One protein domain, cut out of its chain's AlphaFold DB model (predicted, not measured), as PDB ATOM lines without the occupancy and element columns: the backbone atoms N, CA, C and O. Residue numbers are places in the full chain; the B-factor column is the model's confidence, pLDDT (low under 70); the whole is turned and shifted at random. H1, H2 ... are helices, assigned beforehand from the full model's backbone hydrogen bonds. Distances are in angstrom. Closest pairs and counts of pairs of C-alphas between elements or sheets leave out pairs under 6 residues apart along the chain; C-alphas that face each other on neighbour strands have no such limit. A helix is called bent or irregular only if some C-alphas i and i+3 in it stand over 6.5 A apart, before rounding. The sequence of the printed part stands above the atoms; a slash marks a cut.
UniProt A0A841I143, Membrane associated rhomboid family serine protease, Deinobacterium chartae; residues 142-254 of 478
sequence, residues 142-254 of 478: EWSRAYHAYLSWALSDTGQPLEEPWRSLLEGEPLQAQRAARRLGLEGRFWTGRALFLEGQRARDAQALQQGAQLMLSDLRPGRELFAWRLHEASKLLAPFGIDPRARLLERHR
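AT A GLANCE: This is residues 142 to 254 of the 478 residues of the protein "Membrane associated rhomboid family serine protease" of Deinobacterium chartae (UniProt A0A841I143). Two helices, H4 and H5, make a close hairpin, and a third, H6, runs more loosely alongside them, the centres of the three making a triangle. H3 folds back against H4 as a second hairpin with the short H2 packed on it, H1 lies beyond H2 at one end of the whole, and H7 turns off from H6 at nearly a right angle. The printed part has 113 residues with seven named helices, H1 to H7 in order along the chain, and no named strand; the class is all helix. It is compact, with a radius of gyration of the C-alphas of 13.8 A, and spans 36 by 35 by 26 A.

HOW THE PARTS SIT: H4, residues 189 to 203, H5, residues 206 to 219, and H6, residues 227 to 241, are an up-and-down bundle, each helix running against the one before it. H4 and H5 touch as a hairpin at a shallow tilt of 20 degrees, opposite ways; their closest C-alphas, those of Gly 193 and Gly 212, are 3.9 A apart. H5 and H6, also a hairpin, only just touch, with 3 pairs of C-alphas within 8 A, the closest those of Met 216 and Ala 234 at 6.8 A. H4 and H6 are close but not clearly touching. H3, residues 174 to 183, forms a hairpin with H4 at a shallow tilt of 16 degrees; the closest C-alphas, Pro 174 and Ala 195, are 4.7 A apart. H2, residues 166 to 170, touches H3, with C-alphas 169 and 177 at 4.0 A. H1, residues 142 to 156, only just touches H2 with residues 149 to 153 alone, through 3 pairs of C-alphas within 8 A, the closest those of Ser 152 and Trp 166 at 6.8 A. H7, residues 245 to 252, touches H6 and is only just about perpendicular to it, at 71 degrees; the closest C-alphas, Ser 235 and Pro 245, are 5.8 A apart. H1 and H7 are apart. In H1, H2, H3, H4, H5 and H7 every O i to N i+4 pair is within hydrogen-bond range; in H6, 9 of 11 are.

IN THESE COORDINATES: H1 begins at C-alpha 142, (203.516, 215.394, 165.162), and measures 21.1 A from first to last C-alpha. H4 measures 20.7 A, H5 20.3 A and H6 21.1 A. H6 is irregular: C-alphas 237 and 240 are 7.1 A apart. H3 measures 14.3 A, H7 10.4 A and H2 6.1 A. H4 begins at C-alpha 189, (186.381, 220.470, 158.247), and H7 ends at C-alpha 252, (186.344, 206.951, 146.359).

THE WHOLE: The two C-alphas farthest apart, those of Pro 161 and Arg 254, are 39.5 A apart. The printed part has no cut and no long link. The mean pLDDT of the printed part is 76.1; it is under 70 at residues 142 to 162, 221 to 225, 228 and 247 to 254.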
ATOM      1  N   GLU A 142     204.676 215.992 165.837       41.91
ATOM      2  CA  GLU A 142     203.516 215.394 165.162       41.91
ATOM      3  C   GLU A 142     203.273 213.912 165.511       41.91
ATOM      4  O   GLU A 142     202.125 213.494 165.646       41.91
ATOM      5  N   TRP A 143     204.323 213.114 165.741       44.19
ATOM      6  CA  TRP A 143     204.186 211.695 166.095       44.19
ATOM      7  C   TRP A 143     203.610 211.523 167.501       44.19
ATOM      8  O   TRP A 143     202.796 210.631 167.713       44.19
ATOM      9  N   SER A 144     203.990 212.396 168.442       53.50
ATOM     10  CA  SER A 144     203.420 212.419 169.794       53.50
ATOM     11  C   SER A 144     201.912 212.686 169.741       53.50
ATOM     12  O   SER A 144     201.136 211.940 170.332       53.50
ATOM     13  N   ARG A 145     201.474 213.676 168.950       56.75
ATOM     14  CA  ARG A 145     200.057 214.064 168.859       56.75
ATOM     15  C   ARG A 145     199.175 212.966 168.283       56.75
ATOM     16  O   ARG A 145     198.223 212.567 168.942       56.75
ATOM     17  N   ALA A 146     199.483 212.455 167.090       50.31
ATOM     18  CA  ALA A 146     198.671 211.419 166.451       50.31
ATOM     19  C   ALA A 146     198.593 210.141 167.303       50.31
ATOM     20  O   ALA A 146     197.534 209.524 167.419       50.31
ATOM     21  N   TYR A 147     199.710 209.771 167.932       52.38
ATOM     22  CA  TYR A 147     199.809 208.596 168.788       52.38
ATOM     23  C   TYR A 147     199.039 208.768 170.106       52.38
ATOM     24  O   TYR A 147     198.256 207.890 170.456       52.38
ATOM     25  N   HIS A 148     199.158 209.921 170.778       55.50
ATOM     26  CA  HIS A 148     198.322 210.269 171.934       55.50
ATOM     27  C   HIS A 148     196.838 210.291 171.592       55.50
ATOM     28  O   HIS A 148     196.030 209.863 172.407       55.50
ATOM     29  N   ALA A 149     196.482 210.745 170.393       56.75
ATOM     30  CA  ALA A 149     195.107 210.778 169.926       56.75
ATOM     31  C   ALA A 149     194.525 209.362 169.784       56.75
ATOM     32  O   ALA A 149     193.427 209.085 170.262       56.75
ATOM     33  N   TYR A 150     195.283 208.458 169.156       54.41
ATOM     34  CA  TYR A 150     194.893 207.058 168.974       54.41
ATOM     35  C   TYR A 150     194.871 206.276 170.292       54.41
ATOM     36  O   TYR A 150     193.967 205.470 170.491       54.41
ATOM     37  N   LEU A 151     195.825 206.523 171.195       54.97
ATOM     38  CA  LEU A 151     195.838 205.941 172.540       54.97
ATOM     39  C   LEU A 151     194.682 206.451 173.391       54.97
ATOM     40  O   LEU A 151     193.997 205.646 174.001       54.97
ATOM     41  N   SER A 152     194.438 207.761 173.390       55.69
ATOM     42  CA  SER A 152     193.284 208.361 174.064       55.69
ATOM     43  C   SER A 152     191.995 207.730 173.555       55.69
ATOM     44  O   SER A 152     191.190 207.256 174.339       55.69
ATOM     45  N   TRP A 153     191.826 207.602 172.241       57.12
ATOM     46  CA  TRP A 153     190.659 206.911 171.702       57.12
ATOM     47  C   TRP A 153     190.575 205.430 172.116       57.12
ATOM     48  O   TRP A 153     189.516 204.962 172.525       57.12
ATOM     49  N   ALA A 154     191.677 204.681 172.060       54.03
ATOM     50  CA  ALA A 154     191.675 203.290 172.507       54.03
ATOM     51  C   ALA A 154     191.333 203.165 174.005       54.03
ATOM     52  O   ALA A 154     190.667 202.215 174.402       54.03
ATOM     53  N   LEU A 155     191.756 204.132 174.826       51.12
ATOM     54  CA  LEU A 155     191.466 204.192 176.257       51.12
ATOM     55  C   LEU A 155     190.031 204.648 176.554       51.12
ATOM     56  O   LEU A 155     189.448 204.151 177.519       51.12
ATOM     57  N   SER A 156     189.427 205.512 175.731       57.97
ATOM     58  CA  SER A 156     188.037 205.949 175.932       57.97
ATOM     59  C   SER A 156     187.054 204.780 175.858       57.97
ATOM     60  O   SER A 156     186.107 204.721 176.639       57.97
ATOM     61  N   ASP A 157     187.324 203.790 175.001       52.47
ATOM     62  CA  ASP A 157     186.517 202.563 174.912       52.47
ATOM     63  C   ASP A 157     186.720 201.617 176.114       52.47
ATOM     64  O   ASP A 157     185.907 200.723 176.345       52.47
ATOM     65  N   THR A 158     187.773 201.816 176.915       54.53
ATOM     66  CA  THR A 158     188.052 201.020 178.128       54.53
ATOM     67  C   THR A 158     187.482 201.631 179.413       54.53
ATOM     68  O   THR A 158     187.631 201.041 180.481       54.53
ATOM     69  N   GLY A 159     186.836 202.803 179.334       56.16
ATOM     70  CA  GLY A 159     186.292 203.520 180.497       56.16
ATOM     71  C   GLY A 159     187.344 204.226 181.363       56.16
ATOM     72  O   GLY A 159     187.030 204.696 182.456       56.16
ATOM     73  N   GLN A 160     188.592 204.305 180.896       57.31
ATOM     74  CA  GLN A 160     189.666 205.041 181.561       57.31
ATOM     75  C   GLN A 160     189.499 206.558 181.338       57.31
ATOM     76  O   GLN A 160     189.179 206.982 180.227       57.31
ATOM     77  N   PRO A 161     189.726 207.401 182.362       59.22
ATOM     78  CA  PRO A 161     189.561 208.846 182.239       59.22
ATOM     79  C   PRO A 161     190.608 209.469 181.300       59.22
ATOM     80  O   PRO A 161     191.805 209.378 181.550       59.22
ATOM     81  N   LEU A 162     190.146 210.168 180.259       64.31
ATOM     82  CA  LEU A 162     191.004 210.939 179.353       64.31
ATOM     83  C   LEU A 162     191.574 212.216 179.989       64.31
ATOM     84  O   LEU A 162     190.890 212.906 180.745       64.31
ATOM     85  N   GLU A 163     192.798 212.586 179.616       75.50
ATOM     86  CA  GLU A 163     193.408 213.869 179.992       75.50
ATOM     87  C   GLU A 163     192.978 215.015 179.058       75.50
ATOM     88  O   GLU A 163     192.643 214.813 177.888       75.50
ATOM     89  N   GLU A 164     193.008 216.254 179.552       78.69
ATOM     90  CA  GLU A 164     192.847 217.445 178.708       78.69
ATOM     91  C   GLU A 164     194.119 217.702 177.874       78.69
ATOM     92  O   GLU A 164     195.221 217.509 178.382       78.69
ATOM     93  N   PRO A 165     194.024 218.174 176.613       78.12
ATOM     94  CA  PRO A 165     192.817 218.570 175.881       78.12
ATOM     95  C   PRO A 165     192.126 217.430 175.098       78.12
ATOM     96  O   PRO A 165     191.207 217.689 174.320       78.12
ATOM     97  N   TRP A 166     192.555 216.172 175.265       74.19
ATOM     98  CA  TRP A 166     192.044 215.013 174.516       74.19
ATOM     99  C   TRP A 166     190.629 214.603 174.919       74.19
ATOM    100  O   TRP A 166     189.828 214.274 174.045       74.19
ATOM    101  N   ARG A 167     190.293 214.706 176.211       80.12
ATOM    102  CA  ARG A 167     188.918 214.555 176.704       80.12
ATOM    103  C   ARG A 167     187.973 215.515 175.985       80.12
ATOM    104  O   ARG A 167     187.036 215.078 175.323       80.12
ATOM    105  N   SER A 168     188.270 216.816 176.019       83.69
ATOM    106  CA  SER A 168     187.485 217.829 175.302       83.69
ATOM    107  C   SER A 168     187.400 217.576 173.792       83.69
ATOM    108  O   SER A 168     186.391 217.918 173.181       83.69
ATOM    109  N   LEU A 169     188.429 216.986 173.173       80.75
ATOM    110  CA  LEU A 169     188.430 216.666 171.744       80.75
ATOM    111  C   LEU A 169     187.482 215.512 171.385       80.75
ATOM    112  O   LEU A 169     186.735 215.621 170.411       80.75
ATOM    113  N   LEU A 170     187.568 214.401 172.119       77.06
ATOM    114  CA  LEU A 170     186.904 213.141 171.767       77.06
ATOM    115  C   LEU A 170     185.519 213.010 172.413       77.06
ATOM    116  O   LEU A 170     184.596 212.497 171.784       77.06
ATOM    117  N   GLU A 171     185.363 213.511 173.637       76.69
ATOM    118  CA  GLU A 171     184.142 213.386 174.446       76.69
ATOM    119  C   GLU A 171     183.387 214.714 174.583       76.69
ATOM    120  O   GLU A 171     182.194 214.724 174.880       76.69
ATOM    121  N   GLY A 172     184.065 215.842 174.355       77.81
ATOM    122  CA  GLY A 172     183.492 217.168 174.552       77.81
ATOM    123  C   GLY A 172     182.358 217.525 173.585       77.81
ATOM    124  O   GLY A 172     182.249 217.030 172.451       77.81
ATOM    125  N   GLU A 173     181.540 218.478 174.036       82.69
ATOM    126  CA  GLU A 173     180.533 219.143 173.209       82.69
ATOM    127  C   GLU A 173     181.188 219.770 171.966       82.69
ATOM    128  O   GLU A 173     182.378 220.103 171.982       82.69
ATOM    129  N   PRO A 174     180.458 220.000 170.865       79.19
ATOM    130  CA  PRO A 174     181.110 220.263 169.585       79.19
ATOM    131  C   PRO A 174     182.004 221.509 169.547       79.19
ATOM    132  O   PRO A 174     183.072 221.492 168.935       79.19
ATOM    133  N   LEU A 175     181.610 222.571 170.254       81.25
ATOM    134  CA  LEU A 175     182.427 223.775 170.433       81.25
ATOM    135  C   LEU A 175     183.693 223.507 171.261       81.25
ATOM    136  O   LEU A 175     184.742 224.087 170.980       81.25
ATOM    137  N   GLN A 176     183.614 222.633 172.269       85.69
ATOM    138  CA  GLN A 176     184.769 222.217 173.069       85.69
ATOM    139  C   GLN A 176     185.724 221.378 172.223       85.69
ATOM    140  O   GLN A 176     186.912 221.692 172.178       85.69
ATOM    141  N   ALA A 177     185.200 220.417 171.459       80.69
ATOM    142  CA  ALA A 177     185.983 219.596 170.543       80.69
ATOM    143  C   ALA A 177     186.690 220.440 169.477       80.69
ATOM    144  O   ALA A 177     187.875 220.251 169.212       80.69
ATOM    145  N   GLN A 178     186.006 221.440 168.914       83.06
ATOM    146  CA  GLN A 178     186.616 222.345 167.944       83.06
ATOM    147  C   GLN A 178     187.734 223.188 168.577       83.06
ATOM    148  O   GLN A 178     188.807 223.313 167.992       83.06
ATOM    149  N   ARG A 179     187.527 223.734 169.783       86.25
ATOM    150  CA  ARG A 179     188.565 224.486 170.515       86.25
ATOM    151  C   ARG A 179     189.753 223.600 170.894       86.25
ATOM    152  O   ARG A 179     190.894 224.034 170.751       86.25
ATOM    153  N   ALA A 180     189.500 222.371 171.335       83.56
ATOM    154  CA  ALA A 180     190.528 221.383 171.640       83.56
ATOM    155  C   ALA A 180     191.333 221.011 170.388       83.56
ATOM    156  O   ALA A 180     192.561 221.001 170.435       83.56
ATOM    157  N   ALA A 181     190.665 220.823 169.244       82.44
ATOM    158  CA  ALA A 181     191.324 220.575 167.966       82.44
ATOM    159  C   ALA A 181     192.263 221.726 167.583       82.44
ATOM    160  O   ALA A 181     193.386 221.462 167.165       82.44
ATOM    161  N   ARG A 182     191.855 222.990 167.784       85.06
ATOM    162  CA  ARG A 182     192.735 224.155 167.559       85.06
ATOM    163  C   ARG A 182     193.957 224.139 168.473       85.06
ATOM    164  O   ARG A 182     195.075 224.292 167.996       85.06
ATOM    165  N   ARG A 183     193.766 223.893 169.777       84.12
ATOM    166  CA  ARG A 183     194.874 223.800 170.754       84.12
ATOM    167  C   ARG A 183     195.873 222.699 170.401       84.12
ATOM    168  O   ARG A 183     197.066 222.864 170.619       84.12
ATOM    169  N   LEU A 184     195.381 221.594 169.849       72.88
ATOM    170  CA  LEU A 184     196.191 220.456 169.424       72.88
ATOM    171  C   LEU A 184     196.755 220.601 167.999       72.88
ATOM    172  O   LEU A 184     197.526 219.746 167.573       72.88
ATOM    173  N   GLY A 185     196.391 221.649 167.252       76.62
ATOM    174  CA  GLY A 185     196.777 221.813 165.846       76.62
ATOM    175  C   GLY A 185     196.123 220.803 164.890       76.62
ATOM    176  O   GLY A 185     196.615 220.600 163.786       76.62
ATOM    177  N   LEU A 186     195.014 220.176 165.292       72.62
ATOM    178  CA  LEU A 186     194.275 219.137 164.554       72.62
ATOM    179  C   LEU A 186     193.107 219.702 163.732       72.62
ATOM    180  O   LEU A 186     192.103 219.014 163.497       72.62
ATOM    181  N   GLU A 187     193.190 220.974 163.345       75.62
ATOM    182  CA  GLU A 187     192.105 221.691 162.682       75.62
ATOM    183  C   GLU A 187     191.665 221.007 161.379       75.62
ATOM    184  O   GLU A 187     192.448 220.401 160.646       75.62
ATOM    185  N   GLY A 188     190.371 221.080 161.080       79.75
ATOM    186  CA  GLY A 188     189.817 220.418 159.908       79.75
ATOM    187  C   GLY A 188     188.320 220.624 159.768       79.75
ATOM    188  O   GLY A 188     187.624 220.966 160.728       79.75
ATOM    189  N   ARG A 189     187.816 220.382 158.554       86.69
ATOM    190  CA  ARG A 189     186.381 220.470 158.247       86.69
ATOM    191  C   ARG A 189     185.572 219.430 159.019       86.69
ATOM    192  O   ARG A 189     184.379 219.639 159.214       86.69
ATOM    193  N   PHE A 190     186.213 218.358 159.490       89.12
ATOM    194  CA  PHE A 190     185.557 217.314 160.266       89.12
ATOM    195  C   PHE A 190     184.871 217.856 161.522       89.12
ATOM    196  O   PHE A 190     183.682 217.628 161.718       89.12
ATOM    197  N   TRP A 191     185.600 218.615 162.345       87.69
ATOM    198  CA  TRP A 191     185.108 219.103 163.637       87.69
ATOM    199  C   TRP A 191     183.962 220.099 163.474       87.69
ATOM    200  O   TRP A 191     182.944 219.993 164.152       87.69
ATOM    201  N   THR A 192     184.094 221.014 162.509       88.00
ATOM    202  CA  THR A 192     183.020 221.939 162.127       88.00
ATOM    203  C   THR A 192     181.797 221.181 161.614       88.00
ATOM    204  O   THR A 192     180.676 221.490 162.000       88.00
ATOM    205  N   GLY A 193     182.008 220.158 160.780       90.75
ATOM    206  CA  GLY A 193     180.932 219.321 160.260       90.75
ATOM    207  C   GLY A 193     180.187 218.563 161.353       90.75
ATOM    208  O   GLY A 193     178.961 218.565 161.361       90.75
ATOM    209  N   ARG A 194     180.915 217.973 162.308       90.62
ATOM    210  CA  ARG A 194     180.343 217.284 163.471       90.62
ATOM    211  C   ARG A 194     179.495 218.231 164.319       90.62
ATOM    212  O   ARG A 194     178.393 217.863 164.712       90.62
ATOM    213  N   ALA A 195     179.987 219.446 164.568       88.81
ATOM    214  CA  ALA A 195     179.255 220.459 165.322       88.81
ATOM    215  C   ALA A 195     177.945 220.858 164.656       88.81
ATOM    216  O   ALA A 195     176.891 220.750 165.279       88.81
ATOM    217  N   LEU A 196     178.017 221.215 163.376       89.50
ATOM    218  CA  LEU A 196     176.849 221.607 162.601       89.50
ATOM    219  C   LEU A 196     175.829 220.464 162.491       89.50
ATOM    220  O   LEU A 196     174.626 220.691 162.550       89.50
ATOM    221  N   PHE A 197     176.307 219.221 162.379       92.56
ATOM    222  CA  PHE A 197     175.446 218.045 162.324       92.56
ATOM    223  C   PHE A 197     174.683 217.822 163.636       92.56
ATOM    224  O   PHE A 197     173.471 217.629 163.616       92.56
ATOM    225  N   LEU A 198     175.373 217.870 164.778       90.31
ATOM    226  CA  LEU A 198     174.754 217.685 166.096       90.31
ATOM    227  C   LEU A 198     173.798 218.831 166.450       90.31
ATOM    228  O   LEU A 198     172.729 218.590 167.010       90.31
ATOM    229  N   GLU A 199     174.141 220.067 166.089       88.38
ATOM    230  CA  GLU A 199     173.240 221.214 166.219       88.38
ATOM    231  C   GLU A 199     171.998 221.046 165.339       88.38
ATOM    232  O   GLU A 199     170.880 221.185 165.831       88.38
ATOM    233  N   GLY A 200     172.173 220.628 164.081       89.31
ATOM    234  CA  GLY A 200     171.072 220.303 163.176       89.31
ATOM    235  C   GLY A 200     170.162 219.192 163.708       89.31
ATOM    236  O   GLY A 200     168.946 219.283 163.564       89.31
ATOM    237  N   GLN A 201     170.711 218.179 164.390       90.00
ATOM    238  CA  GLN A 201     169.907 217.156 165.072       90.00
ATOM    239  C   GLN A 201     169.070 217.750 166.210       90.00
ATOM    240  O   GLN A 201     167.878 217.456 166.303       90.00
ATOM    241  N   ARG A 202     169.674 218.597 167.058       89.75
ATOM    242  CA  ARG A 202     168.978 219.263 168.175       89.75
ATOM    243  C   ARG A 202     167.883 220.207 167.673       89.75
ATOM    244  O   ARG A 202     166.776 220.188 168.200       89.75
ATOM    245  N   ALA A 203     168.184 220.993 166.641       91.62
ATOM    246  CA  ALA A 203     167.291 221.999 166.068       91.62
ATOM    247  C   ALA A 203     166.292 221.438 165.038       91.62
ATOM    248  O   ALA A 203     165.400 222.162 164.603       91.62
ATOM    249  N   ARG A 204     166.424 220.164 164.640       90.94
ATOM    250  CA  ARG A 204     165.688 219.546 163.518       90.94
ATOM    251  C   ARG A 204     165.851 220.306 162.189       90.94
ATOM    252  O   ARG A 204     164.927 220.358 161.380       90.94
ATOM    253  N   ASP A 205     167.037 220.861 161.949       91.12
ATOM    254  CA  ASP A 205     167.376 221.589 160.723       91.12
ATOM    255  C   ASP A 205     168.007 220.647 159.682       91.12
ATOM    256  O   ASP A 205     169.154 220.205 159.802       91.12
ATOM    257  N   ALA A 206     167.249 220.362 158.620       85.38
ATOM    258  CA  ALA A 206     167.683 219.504 157.519       85.38
ATOM    259  C   ALA A 206     168.889 220.066 156.747       85.38
ATOM    260  O   ALA A 206     169.734 219.296 156.278       85.38
ATOM    261  N   GLN A 207     168.999 221.390 156.620       81.38
ATOM    262  CA  GLN A 207     170.101 222.030 155.914       81.38
ATOM    263  C   GLN A 207     171.395 221.917 156.726       81.38
ATOM    264  O   GLN A 207     172.427 221.530 156.171       81.38
ATOM    265  N   ALA A 208     171.335 222.173 158.035       83.69
ATOM    266  CA  ALA A 208     172.473 221.989 158.936       83.69
ATOM    267  C   ALA A 208     172.942 220.524 158.977       83.69
ATOM    268  O   ALA A 208     174.141 220.253 158.866       83.69
ATOM    269  N   LEU A 209     172.009 219.562 159.022       89.75
ATOM    270  CA  LEU A 209     172.320 218.130 158.922       89.75
ATOM    271  C   LEU A 209     173.055 217.796 157.617       89.75
ATOM    272  O   LEU A 209     174.100 217.141 157.628       89.75
ATOM    273  N   GLN A 210     172.546 218.271 156.478       86.25
ATOM    274  CA  GLN A 210     173.157 217.997 155.180       86.25
ATOM    275  C   GLN A 210     174.560 218.611 155.071       86.25
ATOM    276  O   GLN A 210     175.503 217.935 154.647       86.25
ATOM    277  N   GLN A 211     174.716 219.873 155.473       86.00
ATOM    278  CA  GLN A 211     175.999 220.574 155.443       86.00
ATOM    279  C   GLN A 211     177.013 219.937 156.403       86.00
ATOM    280  O   GLN A 211     178.166 219.709 156.024       86.00
ATOM    281  N   GLY A 212     176.586 219.579 157.617       90.62
ATOM    282  CA  GLY A 212     177.427 218.928 158.618       90.62
ATOM    283  C   GLY A 212     177.952 217.573 158.141       90.62
ATOM    284  O   GLY A 212     179.159 217.312 158.186       90.62
ATOM    285  N   ALA A 213     177.070 216.747 157.570       90.06
ATOM    286  CA  ALA A 213     177.441 215.470 156.969       90.06
ATOM    287  C   ALA A 213     178.436 215.647 155.811       90.06
ATOM    288  O   ALA A 213     179.436 214.930 155.733       90.06
ATOM    289  N   GLN A 214     178.206 216.619 154.921       88.06
ATOM    290  CA  GLN A 214     179.120 216.912 153.812       88.06
ATOM    291  C   GLN A 214     180.513 217.319 154.303       88.06
ATOM    292  O   GLN A 214     181.511 216.819 153.781       88.06
ATOM    293  N   LEU A 215     180.594 218.182 155.316       89.00
ATOM    294  CA  LEU A 215     181.860 218.633 155.888       89.00
ATOM    295  C   LEU A 215     182.637 217.479 156.532       89.00
ATOM    296  O   LEU A 215     183.814 217.308 156.199       89.00
ATOM    297  N   MET A 216     181.982 216.649 157.355       91.38
ATOM    298  CA  MET A 216     182.596 215.445 157.937       91.38
ATOM    299  C   MET A 216     183.149 214.525 156.847       91.38
ATOM    300  O   MET A 216     184.339 214.210 156.838       91.38
ATOM    301  N   LEU A 217     182.314 214.158 155.873       87.19
ATOM    302  CA  LEU A 217     182.682 213.230 154.802       87.19
ATOM    303  C   LEU A 217     183.783 213.793 153.888       87.19
ATOM    304  O   LEU A 217     184.620 213.038 153.399       87.19
ATOM    305  N   SER A 218     183.827 215.113 153.676       83.44
ATOM    306  CA  SER A 218     184.870 215.762 152.866       83.44
ATOM    307  C   SER A 218     186.266 215.688 153.496       83.44
ATOM    308  O   SER A 218     187.280 215.736 152.788       83.44
ATOM    309  N   ASP A 219     186.321 215.563 154.824       84.44
ATOM    310  CA  ASP A 219     187.555 215.588 155.605       84.44
ATOM    311  C   ASP A 219     188.046 214.188 156.006       84.44
ATOM    312  O   ASP A 219     189.182 214.057 156.468       84.44
ATOM    313  N   LEU A 220     187.237 213.145 155.768       82.19
ATOM    314  CA  LEU A 220     187.635 211.741 155.879       82.19
ATOM    315  C   LEU A 220     188.594 211.370 154.743       82.19
ATOM    316  O   LEU A 220     188.192 211.205 153.587       82.19
ATOM    317  N   ARG A 221     189.882 211.250 155.071       69.69
ATOM    318  CA  ARG A 221     190.936 210.798 154.154       69.69
ATOM    319  C   ARG A 221     191.863 209.830 154.895       69.69
ATOM    320  O   ARG A 221     192.330 210.221 155.967       69.69
ATOM    321  N   PRO A 222     192.138 208.634 154.347       62.00
ATOM    322  CA  PRO A 222     193.142 207.730 154.905       62.00
ATOM    323  C   PRO A 222     194.498 208.426 155.071       62.00
ATOM    324  O   PRO A 222     194.836 209.301 154.266       62.00
ATOM    325  N   GLY A 223     195.252 208.070 156.112       54.47
ATOM    326  CA  GLY A 223     196.550 208.674 156.426       54.47
ATOM    327  C   GLY A 223     196.500 210.058 157.089       54.47
ATOM    328  O   GLY A 223     197.549 210.661 157.304       54.47
ATOM    329  N   ARG A 224     195.313 210.590 157.424       65.56
ATOM    330  CA  ARG A 224     195.188 211.772 158.297       65.56
ATOM    331  C   ARG A 224     195.114 211.369 159.766       65.56
ATOM    332  O   ARG A 224     194.556 210.333 160.113       65.56
ATOM    333  N   GLU A 225     195.612 212.239 160.641       66.12
ATOM    334  CA  GLU A 225     195.524 212.047 162.090       66.12
ATOM    335  C   GLU A 225     194.072 211.799 162.523       66.12
ATOM    336  O   GLU A 225     193.141 212.461 162.047       66.12
ATOM    337  N   LEU A 226     193.882 210.827 163.422       70.19
ATOM    338  CA  LEU A 226     192.571 210.381 163.902       70.19
ATOM    339  C   LEU A 226     191.621 209.860 162.808       70.19
ATOM    340  O   LEU A 226     190.417 209.808 163.043       70.19
ATOM    341  N   PHE A 227     192.100 209.458 161.623       72.25
ATOM    342  CA  PHE A 227     191.223 208.971 160.552       72.25
ATOM    343  C   PHE A 227     190.267 207.858 161.011       72.25
ATOM    344  O   PHE A 227     189.069 207.963 160.749       72.25
ATOM    345  N   ALA A 228     190.755 206.844 161.735       65.19
ATOM    346  CA  ALA A 228     189.907 205.751 162.217       65.19
ATOM    347  C   ALA A 228     188.820 206.242 163.186       65.19
ATOM    348  O   ALA A 228     187.665 205.841 163.056       65.19
ATOM    349  N   TRP A 229     189.165 207.158 164.097       78.25
ATOM    350  CA  TRP A 229     188.203 207.770 165.014       78.25
ATOM    351  C   TRP A 229     187.169 208.609 164.266       78.25
ATOM    352  O   TRP A 229     185.973 208.407 164.430       78.25
ATOM    353  N   ARG A 230     187.621 209.504 163.380       84.81
ATOM    354  CA  ARG A 230     186.744 210.339 162.549       84.81
ATOM    355  C   ARG A 230     185.789 209.471 161.732       84.81
ATOM    356  O   ARG A 230     184.613 209.792 161.599       84.81
ATOM    357  N   LEU A 231     186.285 208.359 161.192       82.62
ATOM    358  CA  LEU A 231     185.485 207.396 160.449       82.62
ATOM    359  C   LEU A 231     184.470 206.683 161.347       82.62
ATOM    360  O   LEU A 231     183.314 206.554 160.950       82.62
ATOM    361  N   HIS A 232     184.876 206.232 162.534       80.12
ATOM    362  CA  HIS A 232     183.982 205.617 163.512       80.12
ATOM    363  C   HIS A 232     182.872 206.588 163.937       80.12
ATOM    364  O   HIS A 232     181.694 206.264 163.801       80.12
ATOM    365  N   GLU A 233     183.240 207.802 164.342       85.25
ATOM    366  CA  GLU A 233     182.316 208.846 164.785       85.25
ATOM    367  C   GLU A 233     181.346 209.249 163.669       85.25
ATOM    368  O   GLU A 233     180.133 209.287 163.873       85.25
ATOM    369  N   ALA A 234     181.847 209.467 162.448       88.75
ATOM    370  CA  ALA A 234     180.986 209.732 161.301       88.75
ATOM    371  C   ALA A 234     180.045 208.555 161.017       88.75
ATOM    372  O   ALA A 234     178.879 208.780 160.715       88.75
ATOM    373  N   SER A 235     180.520 207.310 161.127       86.25
ATOM    374  CA  SER A 235     179.681 206.126 160.894       86.25
ATOM    375  C   SER A 235     178.563 206.043 161.930       86.25
ATOM    376  O   SER A 235     177.416 205.812 161.568       86.25
ATOM    377  N   LYS A 236     178.872 206.313 163.201       87.62
ATOM    378  CA  LYS A 236     177.901 206.352 164.297       87.62
ATOM    379  C   LYS A 236     176.843 207.440 164.092       87.62
ATOM    380  O   LYS A 236     175.655 207.157 164.198       87.62
ATOM    381  N   LEU A 237     177.260 208.669 163.775       89.69
ATOM    382  CA  LEU A 237     176.349 209.811 163.614       89.69
ATOM    383  C   LEU A 237     175.479 209.714 162.354       89.69
ATOM    384  O   LEU A 237     174.334 210.169 162.359       89.69
ATOM    385  N   LEU A 238     176.015 209.142 161.276       91.75
ATOM    386  CA  LEU A 238     175.374 209.121 159.962       91.75
ATOM    387  C   LEU A 238     174.574 207.836 159.684       91.75
ATOM    388  O   LEU A 238     173.685 207.860 158.830       91.75
ATOM    389  N   ALA A 239     174.818 206.748 160.427       87.69
ATOM    390  CA  ALA A 239     174.099 205.480 160.275       87.69
ATOM    391  C   ALA A 239     172.563 205.603 160.363       87.69
ATOM    392  O   ALA A 239     171.897 205.027 159.501       87.69
ATOM    393  N   PRO A 240     171.969 206.384 161.294       89.12
ATOM    394  CA  PRO A 240     170.512 206.563 161.351       89.12
ATOM    395  C   PRO A 240     169.902 207.178 160.083       89.12
ATOM    396  O   PRO A 240     168.706 207.048 159.847       89.12
ATOM    397  N   PHE A 241     170.719 207.831 159.251       85.19
ATOM    398  CA  PHE A 241     170.309 208.463 157.997       85.19
ATOM    399  C   PHE A 241     170.615 207.591 156.769       85.19
ATOM    400  O   PHE A 241     170.523 208.066 155.638       85.19
ATOM    401  N   GLY A 242     171.021 206.330 156.969       83.62
ATOM    402  CA  GLY A 242     171.370 205.406 155.886       83.62
ATOM    403  C   GLY A 242     172.650 205.785 155.132       83.62
ATOM    404  O   GLY A 242     172.867 205.328 154.010       83.62
ATOM    405  N   ILE A 243     173.496 206.636 155.715       83.50
ATOM    406  CA  ILE A 243     174.761 207.061 155.113       83.50
ATOM    407  C   ILE A 243     175.887 206.254 155.760       83.50
ATOM    408  O   ILE A 243     176.195 206.456 156.929       83.50
ATOM    409  N   ASP A 244     176.537 205.385 154.981       84.06
ATOM    410  CA  ASP A 244     177.751 204.672 155.398       84.06
ATOM    411  C   ASP A 244     179.016 205.379 154.861       84.06
ATOM    412  O   ASP A 244     179.301 205.338 153.654       84.06
ATOM    413  N   PRO A 245     179.817 206.028 155.728       82.44
ATOM    414  CA  PRO A 245     181.072 206.652 155.322       82.44
ATOM    415  C   PRO A 245     182.103 205.654 154.780       82.44
ATOM    416  O   PRO A 245     182.908 206.031 153.923       82.44
ATOM    417  N   ARG A 246     182.089 204.392 155.236       76.38
ATOM    418  CA  ARG A 246     183.018 203.348 154.774       76.38
ATOM    419  C   ARG A 246     182.726 202.978 153.329       76.38
ATOM    420  O   ARG A 246     183.648 202.988 152.514       76.38
ATOM    421  N   ALA A 247     181.457 202.747 152.987       69.38
ATOM    422  CA  ALA A 247     181.033 202.552 151.604       69.38
ATOM    423  C   ALA A 247     181.470 203.722 150.706       69.38
ATOM    424  O   ALA A 247     182.061 203.492 149.652       69.38
ATOM    425  N   ARG A 248     181.291 204.978 151.149       69.25
ATOM    426  CA  ARG A 248     181.758 206.163 150.399       69.25
ATOM    427  C   ARG A 248     183.273 206.200 150.189       69.25
ATOM    428  O   ARG A 248     183.729 206.600 149.120       69.25
ATOM    429  N   LEU A 249     184.062 205.818 151.192       67.38
ATOM    430  CA  LEU A 249     185.522 205.752 151.073       67.38
ATOM    431  C   LEU A 249     185.951 204.651 150.102       67.38
ATOM    432  O   LEU A 249     186.789 204.895 149.235       67.38
ATOM    433  N   LEU A 250     185.337 203.473 150.192       64.25
ATOM    434  CA  LEU A 250     185.574 202.376 149.256       64.25
ATOM    435  C   LEU A 250     185.205 202.773 147.822       64.25
ATOM    436  O   LEU A 250     185.945 202.457 146.896       64.25
ATOM    437  N   GLU A 251     184.121 203.528 147.629       61.69
ATOM    438  CA  GLU A 251     183.755 204.098 146.327       61.69
ATOM    439  C   GLU A 251     184.782 205.109 145.812       61.69
ATOM    440  O   GLU A 251     185.164 205.062 144.641       61.69
ATOM    441  N   ARG A 252     185.298 205.974 146.690       59.50
ATOM    442  CA  ARG A 252     186.344 206.951 146.359       59.50
ATOM    443  C   ARG A 252     187.674 206.298 145.970       59.50
ATOM    444  O   ARG A 252     188.450 206.909 145.238       59.50
ATOM    445  N   HIS A 253     187.927 205.077 146.431       56.16
ATOM    446  CA  HIS A 253     189.133 204.304 146.133       56.16
ATOM    447  C   HIS A 253     188.897 203.157 145.141       56.16
ATOM    448  O   HIS A 253     189.774 202.307 144.982       56.16
ATOM    449  N   ARG A 254     187.753 203.126 144.436       64.88
ATOM    450  CA  ARG A 254     187.556 202.159 143.350       64.88
ATOM    451  C   ARG A 254     188.630 202.353 142.284       64.88
ATOM    452  O   ARG A 254     188.841 203.460 141.785       64.88
TER     453      ARG A 254